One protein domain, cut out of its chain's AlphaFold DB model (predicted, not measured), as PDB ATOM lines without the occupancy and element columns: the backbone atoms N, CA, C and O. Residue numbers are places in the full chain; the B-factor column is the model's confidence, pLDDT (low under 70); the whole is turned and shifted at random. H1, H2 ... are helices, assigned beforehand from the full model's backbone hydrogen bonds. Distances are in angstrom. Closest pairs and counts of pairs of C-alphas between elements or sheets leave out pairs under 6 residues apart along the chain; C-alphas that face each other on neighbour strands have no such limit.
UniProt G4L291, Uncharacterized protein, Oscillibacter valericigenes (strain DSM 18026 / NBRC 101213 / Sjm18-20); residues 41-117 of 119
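This is residues 41 to 117 of the 119 residues of an uncharacterized protein of Oscillibacter valericigenes (strain DSM 18026 / NBRC 101213 / Sjm18-20) (UniProt G4L291). Three long helices lie side by side as an open trough, with H2 in the middle between H1 and H3, and the chain folds back at each tight link to run opposite to the helix before. H1 and H3 come near each other but do not close the trough. The printed part has 77 residues with three named helices, in the order H1, H2, H3, and no named strand; its class is all helix. It is only just compact, close to loose, with a radius of gyration of the C-alphas of 13.5 A, and its outline is a rod spanning 44 by 21 by 16 A.

Find C-alpha 41 at (12.879, 118.345, 104.680); from there H1, the longest helix, runs through residues 41 to 67 over 39.1 A. Look next at C-alpha 71 at (36.979, 90.143, 102.932), where H2, residues 71 to 92, begins its 32.1 A. H3, residues 96 to 117, covers 32.0 A and ends at C-alpha 117 at (38.352, 106.250, 99.446).

Start from H1, which touches H2 and forms a helical hairpin with it. Their closest C-alphas, those of Ile 47 and Ile 88, are 5.7 A apart, and they run opposite ways at a shallow tilt of 21 degrees. H2 and H3 touch as a second helical hairpin, also opposite ways at a shallow tilt of 21 degrees. Look at Ser 90 and Gly 98 for their closest C-alphas, 4.5 A apart. H1 and H3 are near each other, with 5 pairs of C-alphas within 10 A. In H2 and H3 every O i to N i+4 pair is within hydrogen-bond range; in H1, 21 of 23 are.

The two C-alphas farthest apart, those of Thr 67 and Lys 96, are 43.8 A apart. The printed part has no cut, and both links are tight, with 3 residues each. The model's mean pLDDT over the printed part is 86.0; look for values under 70 at residues 68 to 70 and at residue 94.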
ATOM      1  N   LEU A  41      12.306 118.623 105.995       84.00
ATOM      2  CA  LEU A  41      12.879 118.345 104.680       84.00
ATOM      3  C   LEU A  41      14.255 117.677 104.797       84.00
ATOM      4  O   LEU A  41      14.479 116.631 104.200       84.00
ATOM      5  N   SER A  42      15.153 118.229 105.617       86.06
ATOM      6  CA  SER A  42      16.487 117.644 105.801       86.06
ATOM      7  C   SER A  42      16.443 116.230 106.390       86.06
ATOM      8  O   SER A  42      17.218 115.385 105.959       86.06
ATOM      9  N   LYS A  43      15.498 115.927 107.293       88.38
ATOM     10  CA  LYS A  43      15.301 114.553 107.786       88.38
ATOM     11  C   LYS A  43      14.925 113.605 106.657       88.38
ATOM     12  O   LYS A  43      15.513 112.538 106.546       88.38
ATOM     13  N   ALA A  44      13.963 114.006 105.826       88.50
ATOM     14  CA  ALA A  44      13.521 113.198 104.696       88.50
ATOM     15  C   ALA A  44      14.668 112.938 103.708       88.50
ATOM     16  O   ALA A  44      14.837 111.806 103.266       88.50
ATOM     17  N   ILE A  45      15.494 113.952 103.426       92.38
ATOM     18  CA  ILE A  45      16.663 113.822 102.547       92.38
ATOM     19  C   ILE A  45      17.686 112.842 103.127       92.38
ATOM     20  O   ILE A  45      18.125 111.947 102.413       92.38
ATOM     21  N   VAL A  46      18.050 112.976 104.408       91.19
ATOM     22  CA  VAL A  46      19.040 112.081 105.033       91.19
ATOM     23  C   VAL A  46      18.532 110.640 105.072       91.19
ATOM     24  O   VAL A  46      19.278 109.727 104.743       91.19
ATOM     25  N   ILE A  47      17.255 110.431 105.401       92.06
ATOM     26  CA  ILE A  47      16.650 109.093 105.392       92.06
ATOM     27  C   ILE A  47      16.652 108.506 103.975       92.06
ATOM     28  O   ILE A  47      17.033 107.353 103.797       92.06
ATOM     29  N   ALA A  48      16.270 109.286 102.959       93.19
ATOM     30  CA  ALA A  48      16.296 108.831 101.572       93.19
ATOM     31  C   ALA A  48      17.720 108.476 101.112       93.19
ATOM     32  O   ALA A  48      17.919 107.442 100.477       93.19
ATOM     33  N   ALA A  49      18.713 109.294 101.475       92.50
ATOM     34  CA  ALA A  49      20.116 109.034 101.175       92.50
ATOM     35  C   ALA A  49      20.628 107.753 101.854       92.50
ATOM     36  O   ALA A  49      21.304 106.963 101.200       92.50
ATOM     37  N   GLY A  50      20.264 107.512 103.117       92.19
ATOM     38  CA  GLY A  50      20.625 106.283 103.828       92.19
ATOM     39  C   GLY A  50      19.996 105.032 103.205       92.19
ATOM     40  O   GLY A  50      20.674 104.056 102.898       92.19
ATOM     41  N   VAL A  51      18.706 105.082 102.855       94.12
ATOM     42  CA  VAL A  51      18.041 103.969 102.147       94.12
ATOM     43  C   VAL A  51      18.711 103.673 100.795       94.12
ATOM     44  O   VAL A  51      18.943 102.509 100.448       94.12
ATOM     45  N   LEU A  52      19.070 104.713 100.036       94.19
ATOM     46  CA  LEU A  52      19.840 104.561  98.798       94.19
ATOM     47  C   LEU A  52      21.222 103.953  99.064       94.19
ATOM     48  O   LEU A  52      21.637 103.042  98.348       94.19
ATOM     49  N   TYR A  53      21.910 104.388 100.119       92.19
ATOM     50  CA  TYR A  53      23.186 103.805 100.508       92.19
ATOM     51  C   TYR A  53      23.052 102.313 100.840       92.19
ATOM     52  O   TYR A  53      23.760 101.505 100.243       92.19
ATOM     53  N   LEU A  54      22.110 101.923 101.702       93.38
ATOM     54  CA  LEU A  54      21.874 100.525 102.088       93.38
ATOM     55  C   LEU A  54      21.582  99.622 100.885       93.38
ATOM     56  O   LEU A  54      22.148  98.532 100.776       93.38
ATOM     57  N   SER A  55      20.737 100.081  99.959       93.56
ATOM     58  CA  SER A  55      20.447  99.331  98.730       93.56
ATOM     59  C   SER A  55      21.686  99.182  97.839       93.56
ATOM     60  O   SER A  55      21.970  98.080  97.364       93.56
ATOM     61  N   SER A  56      22.480 100.248  97.680       90.88
ATOM     62  CA  SER A  56      23.737 100.199  96.924       90.88
ATOM     63  C   SER A  56      24.786  99.293  97.580       90.88
ATOM     64  O   SER A  56      25.452  98.523  96.889       90.88
ATOM     65  N   ALA A  57      24.889  99.317  98.912       89.25
ATOM     66  CA  ALA A  57      25.800  98.484  99.685       89.25
ATOM     67  C   ALA A  57      25.428  97.000  99.565       89.25
ATOM     68  O   ALA A  57      26.299  96.162  99.336       89.25
ATOM     69  N   GLY A  58      24.133  96.671  99.636       88.25
ATOM     70  CA  GLY A  58      23.642  95.310  99.420       88.25
ATOM     71  C   GLY A  58      23.959  94.785  98.016       88.25
ATOM     72  O   GLY A  58      24.467  93.670  97.873       88.25
ATOM     73  N   ALA A  59      23.732  95.605  96.985       88.69
ATOM     74  CA  ALA A  59      24.073  95.258  95.606       88.69
ATOM     75  C   ALA A  59      25.589  95.058  95.418       88.69
ATOM     76  O   ALA A  59      26.011  94.082  94.794       88.69
ATOM     77  N   ALA A  60      26.407  95.934  96.009       86.38
ATOM     78  CA  ALA A  60      27.863  95.843  95.963       86.38
ATOM     79  C   ALA A  60      28.378  94.556  96.624       86.38
ATOM     80  O   ALA A  60      29.186  93.844  96.032       86.38
ATOM     81  N   VAL A  61      27.868  94.202  97.809       86.38
ATOM     82  CA  VAL A  61      28.246  92.960  98.505       86.38
ATOM     83  C   VAL A  61      27.851  91.722  97.692       86.38
ATOM     84  O   VAL A  61      28.640  90.781  97.588       86.38
ATOM     85  N   PHE A  62      26.666  91.721  97.075       85.44
ATOM     86  CA  PHE A  62      26.225  90.615  96.220       85.44
ATOM     87  C   PHE A  62      27.135  90.436  94.994       85.44
ATOM     88  O   PHE A  62      27.565  89.318  94.708       85.44
ATOM     89  N   ALA A  63      27.491  91.534  94.320       84.69
ATOM     90  CA  ALA A  63      28.404  91.522  93.177       84.69
ATOM     91  C   ALA A  63      29.848  91.133  93.558       84.69
ATOM     92  O   ALA A  63      30.550  90.482  92.788       84.69
ATOM     93  N   MET A  64      30.304  91.496  94.759       81.00
ATOM     94  CA  MET A  64      31.637  91.135  95.261       81.00
ATOM     95  C   MET A  64      31.746  89.655  95.634       81.00
ATOM     96  O   MET A  64      32.801  89.043  95.455       81.00
ATOM     97  N   LYS A  65      30.646  89.052  96.105       72.62
ATOM     98  CA  LYS A  65      30.593  87.622  96.433       72.62
ATOM     99  C   LYS A  65      30.795  86.735  95.199       72.62
ATOM    100  O   LYS A  65      31.400  85.675  95.323       72.62
ATOM    101  N   SER A  66      30.325  87.155  94.023       71.88
ATOM    102  CA  SER A  66      30.500  86.404  92.770       71.88
ATOM    103  C   SER A  66      31.880  86.578  92.130       71.88
ATOM    104  O   SER A  66      32.258  85.771  91.285       71.88
ATOM    105  N   THR A  67      32.643  87.596  92.534       72.31
ATOM    106  CA  THR A  67      33.928  87.970  91.920       72.31
ATOM    107  C   THR A  67      35.152  87.672  92.793       72.31
ATOM    108  O   THR A  67      36.276  87.902  92.358       72.31
ATOM    109  N   GLY A  68      34.967  87.113  93.997       68.31
ATOM    110  CA  GLY A  68      36.074  86.678  94.862       68.31
ATOM    111  C   GLY A  68      36.832  87.822  95.547       68.31
ATOM    112  O   GLY A  68      38.008  87.674  95.875       68.31
ATOM    113  N   TYR A  69      36.178  88.970  95.753       68.50
ATOM    114  CA  TYR A  69      36.794  90.138  96.388       68.50
ATOM    115  C   TYR A  69      37.262  89.873  97.825       68.50
ATOM    116  O   TYR A  69      36.712  89.048  98.557       68.50
ATOM    117  N   SER A  70      38.270  90.641  98.245       68.44
ATOM    118  CA  SER A  70      38.869  90.523  99.575       68.44
ATOM    119  C   SER A  70      37.865  90.875 100.685       68.44
ATOM    120  O   SER A  70      37.212  91.921 100.647       68.44
ATOM    121  N   ILE A  71      37.816  90.027 101.719       73.12
ATOM    122  CA  ILE A  71      36.979  90.143 102.932       73.12
ATOM    123  C   ILE A  71      36.926  91.566 103.547       73.12
ATOM    124  O   ILE A  71      35.834  91.977 103.951       73.12
ATOM    125  N   PRO A  72      38.014  92.368 103.588       74.69
ATOM    126  CA  PRO A  72      37.990  93.713 104.171       74.69
ATOM    127  C   PRO A  72      36.985  94.669 103.511       74.69
ATOM    128  O   PRO A  72      36.358  95.475 104.199       74.69
ATOM    129  N   PHE A  73      36.769  94.554 102.196       76.62
ATOM    130  CA  PHE A  73      35.826  95.416 101.476       76.62
ATOM    131  C   PHE A  73      34.373  95.117 101.855       76.62
ATOM    132  O   PHE A  73      33.571  96.037 101.987       76.62
ATOM    133  N   ILE A  74      34.041  93.849 102.103       80.25
ATOM    134  CA  ILE A  74      32.698  93.436 102.533       80.25
ATOM    135  C   ILE A  74      32.422  93.925 103.962       80.25
ATOM    136  O   ILE A  74      31.345  94.456 104.240       80.25
ATOM    137  N   VAL A  75      33.410  93.813 104.856       82.69
ATOM    138  CA  VAL A  75      33.298  94.290 106.245       82.69
ATOM    139  C   VAL A  75      33.056  95.802 106.294       82.69
ATOM    140  O   VAL A  75      32.218  96.256 107.072       82.69
ATOM    141  N   LYS A  76      33.702  96.584 105.417       83.50
ATOM    142  CA  LYS A  76      33.464  98.034 105.285       83.50
ATOM    143  C   LYS A  76      31.989  98.359 105.026       83.50
ATOM    144  O   LYS A  76      31.423  99.192 105.734       83.50
ATOM    145  N   PHE A  77      31.365  97.717 104.033       86.38
ATOM    146  CA  PHE A  77      29.949  97.960 103.724       86.38
ATOM    147  C   PHE A  77      29.047  97.606 104.900       86.38
ATOM    148  O   PHE A  77      28.077  98.316 105.163       86.38
ATOM    149  N   PHE A  78      29.388  96.551 105.639       87.25
ATOM    150  CA  PHE A  78      28.642  96.155 106.824       87.25
ATOM    151  C   PHE A  78      28.727  97.210 107.938       87.25
ATOM    152  O   PHE A  78      27.695  97.635 108.456       87.25
ATOM    153  N   VAL A  79      29.931  97.699 108.261       89.75
ATOM    154  CA  VAL A  79      30.139  98.735 109.292       89.75
ATOM    155  C   VAL A  79      29.391 100.023 108.945       89.75
ATOM    156  O   VAL A  79      28.656 100.551 109.779       89.75
ATOM    157  N   LEU A  80      29.529 100.510 107.709       91.19
ATOM    158  CA  LEU A  80      28.839 101.721 107.263       91.19
ATOM    159  C   LEU A  80      27.312 101.549 107.261       91.19
ATOM    160  O   LEU A  80      26.605 102.473 107.653       91.19
ATOM    161  N   SER A  81      26.806 100.364 106.906       92.06
ATOM    162  CA  SER A  81      25.366 100.062 106.957       92.06
ATOM    163  C   SER A  81      24.815 100.096 108.385       92.06
ATOM    164  O   SER A  81      23.727 100.619 108.612       92.06
ATOM    165  N   VAL A  82      25.566  99.589 109.371       92.88
ATOM    166  CA  VAL A  82      25.164  99.645 110.788       92.88
ATOM    167  C   VAL A  82      25.086 101.091 111.281       92.88
ATOM    168  O   VAL A  82      24.120 101.460 111.952       92.88
ATOM    169  N   VAL A  83      26.074 101.919 110.929       93.56
ATOM    170  CA  VAL A  83      26.076 103.349 111.279       93.56
ATOM    171  C   VAL A  83      24.881 104.061 110.643       93.56
ATOM    172  O   VAL A  83      24.174 104.793 111.335       93.56
ATOM    173  N   ASP A  84      24.619 103.810 109.361       93.06
ATOM    174  CA  ASP A  84      23.514 104.427 108.624       93.06
ATOM    175  C   ASP A  84      22.138 104.062 109.210       93.06
ATOM    176  O   ASP A  84      21.317 104.937 109.491       93.06
ATOM    177  N   ILE A  85      21.916 102.786 109.540       93.69
ATOM    178  CA  ILE A  85      20.698 102.342 110.237       93.69
ATOM    179  C   ILE A  85      20.545 103.069 111.581       93.69
ATOM    180  O   ILE A  85      19.451 103.537 111.916       93.69
ATOM    181  N   GLY A  86      21.634 103.218 112.341       92.50
ATOM    182  CA  GLY A  86      21.636 103.965 113.601       92.50
ATOM    183  C   GLY A  86      21.228 105.433 113.426       92.50
ATOM    184  O   GLY A  86      20.448 105.962 114.228       92.50
ATOM    185  N   VAL A  87      21.692 106.084 112.355       92.44
ATOM    186  CA  VAL A  87      21.312 107.459 111.991       92.44
ATOM    187  C   VAL A  87      19.826 107.542 111.646       92.44
ATOM    188  O   VAL A  87      19.123 108.398 112.191       92.44
ATOM    189  N   ILE A  88      19.323 106.638 110.801       93.25
ATOM    190  CA  ILE A  88      17.912 106.611 110.389       93.25
ATOM    191  C   ILE A  88      17.001 106.443 111.611       93.25
ATOM    192  O   ILE A  88      16.075 107.234 111.801       93.25
ATOM    193  N   ILE A  89      17.289 105.477 112.490       92.00
ATOM    194  CA  ILE A  89      16.507 105.244 113.717       92.00
ATOM    195  C   ILE A  89      16.522 106.490 114.617       92.00
ATOM    196  O   ILE A  89      15.484 106.893 115.160       92.00
ATOM    197  N   SER A  90      17.680 107.141 114.742       90.06
ATOM    198  CA  SER A  90      17.840 108.355 115.548       90.06
ATOM    199  C   SER A  90      17.019 109.530 115.002       90.06
ATOM    200  O   SER A  90      16.414 110.271 115.785       90.06
ATOM    201  N   LEU A  91      16.919 109.665 113.673       87.62
ATOM    202  CA  LEU A  91      16.094 110.680 113.007       87.62
ATOM    203  C   LEU A  91      14.593 110.390 113.107       87.62
ATOM    204  O   LEU A  91      13.814 111.317 113.359       87.62
ATOM    205  N   VAL A  92      14.186 109.124 112.956       86.31
ATOM    206  CA  VAL A  92      12.778 108.686 113.039       86.31
ATOM    207  C   VAL A  92      12.221 108.870 114.449       86.31
ATOM    208  O   VAL A  92      11.082 109.302 114.611       86.31
ATOM    209  N   THR A  93      13.038 108.638 115.481       83.94
ATOM    210  CA  THR A  93      12.624 108.791 116.887       83.94
ATOM    211  C   THR A  93      12.207 110.232 117.228       83.94
ATOM    212  O   THR A  93      11.524 110.460 118.227       83.94
ATOM    213  N   GLY A  94      12.601 111.230 116.425       69.00
ATOM    214  CA  GLY A  94      12.073 112.599 116.498       69.00
ATOM    215  C   GLY A  94      12.392 113.368 117.788       69.00
ATOM    216  O   GLY A  94      11.909 114.484 117.973       69.00
ATOM    217  N   LYS A  95      13.208 112.806 118.685       79.75
ATOM    218  CA  LYS A  95      13.657 113.451 119.927       79.75
ATOM    219  C   LYS A  95      14.879 114.320 119.639       79.75
ATOM    220  O   LYS A  95      15.761 113.904 118.897       79.75
ATOM    221  N   LYS A  96      15.018 115.467 120.315       76.19
ATOM    222  CA  LYS A  96      16.219 116.326 120.200       76.19
ATOM    223  C   LYS A  96      17.539 115.583 120.406       76.19
ATOM    224  O   LYS A  96      18.486 115.794 119.663       76.19
ATOM    225  N   LYS A  97      17.601 114.705 121.415       80.06
ATOM    226  CA  LYS A  97      18.790 113.874 121.669       80.06
ATOM    227  C   LYS A  97      19.078 112.925 120.495       80.06
ATOM    228  O   LYS A  97      20.238 112.680 120.195       80.06
ATOM    229  N   GLY A  98      18.030 112.452 119.817       84.06
ATOM    230  CA  GLY A  98      18.135 111.653 118.597       84.06
ATOM    231  C   GLY A  98      18.669 112.457 117.413       84.06
ATOM    232  O   GLY A  98      19.496 111.954 116.671       84.06
ATOM    233  N   GLU A  99      18.301 113.730 117.268       84.31
ATOM    234  CA  GLU A  99      18.881 114.578 116.214       84.31
ATOM    235  C   GLU A  99      20.367 114.861 116.417       84.31
ATOM    236  O   GLU A  99      21.120 114.870 115.449       84.31
ATOM    237  N   ILE A 100      20.802 115.052 117.665       86.38
ATOM    238  CA  ILE A 100      22.227 115.197 117.987       86.38
ATOM    239  C   ILE A 100      22.967 113.892 117.668       86.38
ATOM    240  O   ILE A 100      24.010 113.923 117.018       86.38
ATOM    241  N   ALA A 101      22.411 112.746 118.069       88.62
ATOM    242  CA  ALA A 101      22.982 111.440 117.749       88.62
ATOM    243  C   ALA A 101      23.055 111.197 116.232       88.62
ATOM    244  O   ALA A 101      24.075 110.728 115.739       88.62
ATOM    245  N   ALA A 102      22.017 111.581 115.484       89.56
ATOM    246  CA  ALA A 102      21.995 111.497 114.029       89.56
ATOM    247  C   ALA A 102      23.053 112.396 113.379       89.56
ATOM    248  O   ALA A 102      23.717 111.966 112.443       89.56
ATOM    249  N   LEU A 103      23.253 113.614 113.891       89.38
ATOM    250  CA  LEU A 103      24.296 114.518 113.405       89.38
ATOM    251  C   LEU A 103      25.692 113.903 113.588       89.38
ATOM    252  O   LEU A 103      26.488 113.883 112.650       89.38
ATOM    253  N   ILE A 104      25.967 113.365 114.780       90.94
ATOM    254  CA  ILE A 104      27.233 112.685 115.088       90.94
ATOM    255  C   ILE A 104      27.397 111.446 114.201       90.94
ATOM    256  O   ILE A 104      28.461 111.247 113.622       90.94
ATOM    257  N   GLY A 105      26.346 110.641 114.044       91.88
ATOM    258  CA  GLY A 105      26.365 109.456 113.191       91.88
ATOM    259  C   GLY A 105      26.610 109.791 111.719       91.88
ATOM    260  O   GLY A 105      27.448 109.149 111.095       91.88
ATOM    261  N   CYS A 106      25.980 110.842 111.178       90.62
ATOM    262  CA  CYS A 106      26.270 111.345 109.831       90.62
ATOM    263  C   CYS A 106      27.731 111.780 109.690       90.62
ATOM    264  O   CYS A 106      28.364 111.479 108.682       90.62
ATOM    265  N   PHE A 107      28.279 112.469 110.693       92.00
ATOM    266  CA  PHE A 107      29.679 112.883 110.669       92.00
ATOM    267  C   PHE A 107      30.623 111.673 110.643       92.00
ATOM    268  O   PHE A 107      31.495 111.590 109.780       92.00
ATOM    269  N   VAL A 108      30.403 110.697 111.526       91.94
ATOM    270  CA  VAL A 108      31.171 109.442 111.561       91.94
ATOM    271  C   VAL A 108      31.049 108.685 110.238       91.94
ATOM    272  O   VAL A 108      32.055 108.218 109.712       91.94
ATOM    273  N   PHE A 109      29.845 108.611 109.670       92.19
ATOM    274  CA  PHE A 109      29.599 107.975 108.378       92.19
ATOM    275  C   PHE A 109      30.455 108.603 107.270       92.19
ATOM    276  O   PHE A 109      31.151 107.887 106.553       92.19
ATOM    277  N   VAL A 110      30.464 109.936 107.167       89.94
ATOM    278  CA  VAL A 110      31.267 110.662 106.169       89.94
ATOM    279  C   VAL A 110      32.764 110.444 106.390       89.94
ATOM    280  O   VAL A 110      33.488 110.209 105.425       89.94
ATOM    281  N   VAL A 111      33.234 110.471 107.640       89.56
ATOM    282  CA  VAL A 111      34.650 110.233 107.967       89.56
ATOM    283  C   VAL A 111      35.083 108.826 107.551       89.56
ATOM    284  O   VAL A 111      36.093 108.682 106.862       89.56
ATOM    285  N   ILE A 112      34.315 107.792 107.911       87.44
ATOM    286  CA  ILE A 112      34.622 106.405 107.532       87.44
ATOM    287  C   ILE A 112      34.588 106.253 106.008       87.44
ATOM    288  O   ILE A 112      35.488 105.636 105.435       87.44
ATOM    289  N   LEU A 113      33.585 106.834 105.344       86.12
ATOM    290  CA  LEU A 113      33.469 106.808 103.888       86.12
ATOM    291  C   LEU A 113      34.716 107.414 103.227       86.12
ATOM    292  O   LEU A 113      35.287 106.787 102.338       86.12
ATOM    293  N   TYR A 114      35.158 108.587 103.688       85.12
ATOM    294  CA  TYR A 114      36.290 109.316 103.116       85.12
ATOM    295  C   TYR A 114      37.624 108.600 103.348       85.12
ATOM    296  O   TYR A 114      38.389 108.407 102.404       85.12
ATOM    297  N   LEU A 115      37.875 108.122 104.572       81.75
ATOM    298  CA  LEU A 115      39.057 107.305 104.876       81.75
ATOM    299  C   LEU A 115      39.131 106.062 103.987       81.75
ATOM    300  O   LEU A 115      40.211 105.639 103.597       81.75
ATOM    301  N   SER A 116      37.975 105.515 103.622       73.00
ATOM    302  CA  SER A 116      37.888 104.328 102.780       73.00
ATOM    303  C   SER A 116      37.925 104.599 101.269       73.00
ATOM    304  O   SER A 116      37.674 103.666 100.505       73.00
ATOM    305  N   ILE A 117      38.080 105.857 100.842       70.44
ATOM    306  CA  ILE A 117      38.352 106.250  99.446       70.44
ATOM    307  C   ILE A 117      39.855 106.493  99.254       70.44
ATOM    308  O   ILE A 117      40.375 106.301  98.161       70.44
TER     309      ILE A 117